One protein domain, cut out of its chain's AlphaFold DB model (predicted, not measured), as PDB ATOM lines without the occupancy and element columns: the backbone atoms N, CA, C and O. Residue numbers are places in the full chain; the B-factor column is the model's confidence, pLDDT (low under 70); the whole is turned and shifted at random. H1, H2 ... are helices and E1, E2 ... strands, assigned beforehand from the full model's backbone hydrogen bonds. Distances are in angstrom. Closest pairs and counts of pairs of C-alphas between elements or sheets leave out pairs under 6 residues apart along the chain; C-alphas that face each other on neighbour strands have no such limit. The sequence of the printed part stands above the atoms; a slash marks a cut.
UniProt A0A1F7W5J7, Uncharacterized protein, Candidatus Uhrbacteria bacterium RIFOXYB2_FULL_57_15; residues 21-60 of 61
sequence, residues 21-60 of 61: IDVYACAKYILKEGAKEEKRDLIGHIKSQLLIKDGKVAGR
ATOM      1  N   ILE A  21      78.759 131.899 125.983       70.56
ATOM      2  CA  ILE A  21      77.910 131.175 125.053       70.56
ATOM      3  C   ILE A  21      78.322 129.721 125.188       70.56
ATOM      4  O   ILE A  21      79.394 129.319 124.734       70.56
ATOM      5  N   ASP A  22      77.443 128.926 125.791       83.12
ATOM      6  CA  ASP A  22      77.557 127.479 125.738       83.12
ATOM      7  C   ASP A  22      77.462 127.044 124.266       83.12
ATOM      8  O   ASP A  22      76.388 126.963 123.659       83.12
ATOM      9  N   VAL A  23      78.633 126.788 123.682       83.25
ATOM     10  CA  VAL A  23      78.804 126.372 122.290       83.25
ATOM     11  C   VAL A  23      78.019 125.090 122.012       83.25
ATOM     12  O   VAL A  23      77.465 124.931 120.924       83.25
ATOM     13  N   TYR A  24      77.919 124.192 122.997       83.31
ATOM     14  CA  TYR A  24      77.157 122.960 122.863       83.31
ATOM     15  C   TYR A  24      75.653 123.241 122.830       83.31
ATOM     16  O   TYR A  24      74.954 122.726 121.953       83.31
ATOM     17  N   ALA A  25      75.150 124.095 123.725       85.31
ATOM     18  CA  ALA A  25      73.750 124.514 123.707       85.31
ATOM     19  C   ALA A  25      73.387 125.227 122.394       85.31
ATOM     20  O   ALA A  25      72.340 124.942 121.808       85.31
ATOM     21  N   CYS A  26      74.279 126.081 121.889       86.38
ATOM     22  CA  CYS A  26      74.116 126.772 120.613       86.38
ATOM     23  C   CYS A  26      74.062 125.787 119.434       86.38
ATOM     24  O   CYS A  26      73.104 125.789 118.661       86.38
ATOM     25  N   ALA A  27      75.024 124.864 119.340       87.25
ATOM     26  CA  ALA A  27      75.031 123.834 118.304       87.25
ATOM     27  C   ALA A  27      73.772 122.951 118.370       87.25
ATOM     28  O   ALA A  27      73.161 122.653 117.342       87.25
ATOM     29  N   LYS A  28      73.332 122.575 119.577       90.06
ATOM     30  CA  LYS A  28      72.101 121.805 119.796       90.06
ATOM     31  C   LYS A  28      70.862 122.567 119.330       90.06
ATOM     32  O   LYS A  28      69.992 121.969 118.697       90.06
ATOM     33  N   TYR A  29      70.784 123.864 119.615       92.62
ATOM     34  CA  TYR A  29      69.698 124.717 119.146       92.62
ATOM     35  C   TYR A  29      69.673 124.798 117.617       92.62
ATOM     36  O   TYR A  29      68.637 124.521 117.016       92.62
ATOM     37  N   ILE A  30      70.817 125.069 116.979       91.06
ATOM     38  CA  ILE A  30      70.930 125.147 115.514       91.06
ATOM     39  C   ILE A  30      70.493 123.829 114.867       91.06
ATOM     40  O   ILE A  30      69.734 123.835 113.903       91.06
ATOM     41  N   LEU A  31      70.905 122.681 115.410       90.25
ATOM     42  CA  LEU A  31      70.511 121.373 114.877       90.25
ATOM     43  C   LEU A  31      69.016 121.072 115.054       90.25
ATOM     44  O   LEU A  31      68.442 120.365 114.224       90.25
ATOM     45  N   LYS A  32      68.378 121.608 116.098       91.69
ATOM     46  CA  LYS A  32      66.957 121.388 116.380       91.69
ATOM     47  C   LYS A  32      66.078 122.376 115.608       91.69
ATOM     48  O   LYS A  32      65.335 121.975 114.716       91.69
ATOM     49  N   GLU A  33      66.239 123.662 115.883       93.81
ATOM     50  CA  GLU A  33      65.340 124.743 115.457       93.81
ATOM     51  C   GLU A  33      65.935 125.633 114.350       93.81
ATOM     52  O   GLU A  33      65.209 126.398 113.725       93.81
ATOM     53  N   GLY A  34      67.240 125.530 114.073       90.69
ATOM     54  CA  GLY A  34      67.922 126.391 113.102       90.69
ATOM     55  C   GLY A  34      67.440 126.227 111.658       90.69
ATOM     56  O   GLY A  34      66.900 125.183 111.252       90.69
ATOM     57  N   ALA A  35      67.684 127.261 110.856       94.31
ATOM     58  CA  ALA A  35      67.407 127.264 109.432       94.31
ATOM     59  C   ALA A  35      68.284 126.243 108.692       94.31
ATOM     60  O   ALA A  35      69.351 125.820 109.147       94.31
ATOM     61  N   LYS A  36      67.840 125.842 107.495       91.94
ATOM     62  CA  LYS A  36      68.565 124.876 106.656       91.94
ATOM     63  C   LYS A  36      70.007 125.315 106.373       91.94
ATOM     64  O   LYS A  36      70.889 124.464 106.279       91.94
ATOM     65  N   GLU A  37      70.231 126.617 106.230       92.94
ATOM     66  CA  GLU A  37      71.549 127.185 105.939       92.94
ATOM     67  C   GLU A  37      72.471 127.103 107.154       92.94
ATOM     68  O   GLU A  37      73.546 126.529 107.051       92.94
ATOM     69  N   GLU A  38      71.990 127.513 108.326       88.12
ATOM     70  CA  GLU A  38      72.737 127.433 109.589       88.12
ATOM     71  C   GLU A  38      73.123 125.986 109.928       88.12
ATOM     72  O   GLU A  38      74.258 125.695 110.311       88.12
ATOM     73  N   LYS A  39      72.200 125.041 109.706       91.00
ATOM     74  CA  LYS A  39      72.456 123.600 109.847       91.00
ATOM     75  C   LYS A  39      73.540 123.117 108.883       91.00
ATOM     76  O   LYS A  39      74.419 122.345 109.274       91.00
ATOM     77  N   ARG A  40      73.477 123.542 107.618       89.06
ATOM     78  CA  ARG A  40      74.451 123.174 106.581       89.06
ATOM     79  C   ARG A  40      75.834 123.724 106.907       89.06
ATOM     80  O   ARG A  40      76.803 122.981 106.772       89.06
ATOM     81  N   ASP A  41      75.913 124.964 107.360       88.44
ATOM     82  CA  ASP A  41      77.174 125.628 107.670       88.44
ATOM     83  C   ASP A  41      77.831 124.994 108.901       88.44
ATOM     84  O   ASP A  41      79.012 124.643 108.854       88.44
ATOM     85  N   LEU A  42      77.049 124.704 109.951       87.50
ATOM     86  CA  LEU A  42      77.524 123.985 111.135       87.50
ATOM     87  C   LEU A  42      78.079 122.595 110.776       87.50
ATOM     88  O   LEU A  42      79.193 122.242 111.164       87.50
ATOM     89  N   ILE A  43      77.340 121.806 109.991       86.94
ATOM     90  CA  ILE A  43      77.782 120.466 109.568       86.94
ATOM     91  C   ILE A  43      78.985 120.549 108.622       86.94
ATOM     92  O   ILE A  43      79.900 119.729 108.714       86.94
ATOM     93  N   GLY A  44      78.995 121.518 107.705       85.44
ATOM     94  CA  GLY A  44      80.104 121.763 106.786       85.44
ATOM     95  C   GLY A  44      81.392 122.077 107.538       85.44
ATOM     96  O   GLY A  44      82.438 121.495 107.247       85.44
ATOM     97  N   HIS A  45      81.297 122.913 108.570       82.19
ATOM     98  CA  HIS A  45      82.420 123.238 109.433       82.19
ATOM     99  C   HIS A  45      82.946 121.998 110.171       82.19
ATOM    100  O   HIS A  45      84.141 121.712 110.108       82.19
ATOM    101  N   ILE A  46      82.063 121.189 110.766       76.56
ATOM    102  CA  ILE A  46      82.443 119.932 111.433       76.56
ATOM    103  C   ILE A  46      83.146 118.978 110.453       76.56
ATOM    104  O   ILE A  46      84.215 118.453 110.756       76.56
ATOM    105  N   LYS A  47      82.607 118.793 109.241       71.12
ATOM    106  CA  LYS A  47      83.223 117.943 108.202       71.12
ATOM    107  C   LYS A  47      84.587 118.451 107.737       71.12
ATOM    108  O   LYS A  47      85.428 117.648 107.358       71.12
ATOM    109  N   SER A  48      84.813 119.763 107.762       70.25
ATOM    110  CA  SER A  48      86.111 120.349 107.407       70.25
ATOM    111  C   SER A  48      87.195 120.092 108.464       70.25
ATOM    112  O   SER A  48      88.387 120.084 108.142       70.25
ATOM    113  N   GLN A  49      86.786 119.855 109.716       65.06
ATOM    114  CA  GLN A  49      87.678 119.589 110.845       65.06
ATOM    115  C   GLN A  49      87.833 118.095 111.158       65.06
ATOM    116  O   GLN A  49      88.850 117.692 111.724       65.06
ATOM    117  N   LEU A  50      86.860 117.262 110.781       61.59
ATOM    118  CA  LEU A  50      86.944 115.810 110.912       61.59
ATOM    119  C   LEU A  50      87.496 115.183 109.630       61.59
ATOM    120  O   LEU A  50      86.802 115.071 108.621       61.59
ATOM    121  N   LEU A  51      88.726 114.680 109.697       60.00
ATOM    122  CA  LEU A  51      89.221 113.733 108.707       60.00
ATOM    123  C   LEU A  51      88.722 112.343 109.106       60.00
ATOM    124  O   LEU A  51      89.119 111.797 110.135       60.00
ATOM    125  N   ILE A  52      87.852 111.753 108.287       56.59
ATOM    126  CA  ILE A  52      87.534 110.329 108.413       56.59
ATOM    127  C   ILE A  52      88.699 109.566 107.779       56.59
ATOM    128  O   ILE A  52      88.782 109.456 106.557       56.59
ATOM    129  N   LYS A  53      89.625 109.074 108.609       56.59
ATOM    130  CA  LYS A  53      90.658 108.114 108.198       56.59
ATOM    131  C   LYS A  53      90.255 106.735 108.706       56.59
ATOM    132  O   LYS A  53      89.972 106.576 109.890       56.59
ATOM    133  N   ASP A  54      90.188 105.759 107.804       55.69
ATOM    134  CA  ASP A  54      89.938 104.346 108.131       55.69
ATOM    135  C   ASP A  54      88.661 104.097 108.955       55.69
ATOM    136  O   ASP A  54      88.637 103.304 109.895       55.69
ATOM    137  N   GLY A  55      87.584 104.830 108.643       58.75
ATOM    138  CA  GLY A  55      86.300 104.717 109.344       58.75
ATOM    139  C   GLY A  55      86.304 105.258 110.779       58.75
ATOM    140  O   GLY A  55      85.292 105.152 111.469       58.75
ATOM    141  N   LYS A  56      87.408 105.863 111.234       57.59
ATOM    142  CA  LYS A  56      87.515 106.514 112.541       57.59
ATOM    143  C   LYS A  56      87.533 108.029 112.381       57.59
ATOM    144  O   LYS A  56      88.187 108.588 111.501       57.59
ATOM    145  N   VAL A  57      86.787 108.693 113.257       62.53
ATOM    146  CA  VAL A  57      86.777 110.151 113.373       62.53
ATOM    147  C   VAL A  57      88.117 110.601 113.956       62.53
ATOM    148  O   VAL A  57      88.403 110.323 115.119       62.53
ATOM    149  N   ALA A  58      88.937 111.289 113.161       61.44
ATOM    150  CA  ALA A  58      90.159 111.933 113.626       61.44
ATOM    151  C   ALA A  58      90.027 113.457 113.471       61.44
ATOM    152  O   ALA A  58      89.773 113.965 112.378       61.44
ATOM    153  N   GLY A  59      90.180 114.189 114.577       54.09
ATOM    154  CA  GLY A  59      90.210 115.651 114.562       54.09
ATOM    155  C   GLY A  59      91.500 116.170 113.926       54.09
ATOM    156  O   GLY A  59      92.580 115.619 114.155       54.09
ATOM    157  N   ARG A  60      91.390 117.222 113.113       52.34
ATOM    158  CA  ARG A  60      92.538 117.951 112.562       52.34
ATOM    159  C   ARG A  60      93.220 118.716 113.709       52.34
ATOM    160  O   ARG A  60      92.580 119.566 114.319       52.34
TER     161      ARG A  60
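What this domain is: This is residues 21 to 60 of the 61 residues of an uncharacterized protein of Candidatus Uhrbacteria bacterium RIFOXYB2_FULL_57_15 (UniProt A0A1F7W5J7). Two helices, H1 and H2, make an open V, and a small hairpin of strands, E1 and E2, sits at H2's far end, away from H1. The printed part has 40 residues, with two named helices, then two named strands in an antiparallel sheet, E1 - E2; the class is mixed. It is loose, radius of gyration of the C-alphas 11.8 A, spanning 33 by 21 by 13 A.

How they stand to each other: Start with H1, residues 23 to 33, and H2, residues 36 to 49, a helical hairpin at a steep tilt of 42 degrees, opposite ways. H2 touches H1 with residues 38 to 42 alone; the closest C-alphas, of Leu 31 and Lys 39, are 5.8 A apart. In both helices every O i to N i+4 pair is within hydrogen-bond range. Next find the hairpin of E1, residues 50 to 53, and E2, residues 56 to 59, antiparallel at 140 degrees; N 51 and O 58 are within hydrogen-bond range at 3.0 A. H1 is apart from both strands.

Where its parts are: Find C-alpha 23 at (78.804, 126.372, 122.290), where H1 begins its 15.2 A. H2 runs 20.3 A, E1 9.0 A and E2 9.7 A, to C-alpha 59 at (90.210, 115.651, 114.562).

The domain as a whole: The C-alphas farthest apart, of Ile 21 and Asp 54, are 33.9 A apart. The printed part has no cut and no long link. Residues 49 to 60 have pLDDT under 70.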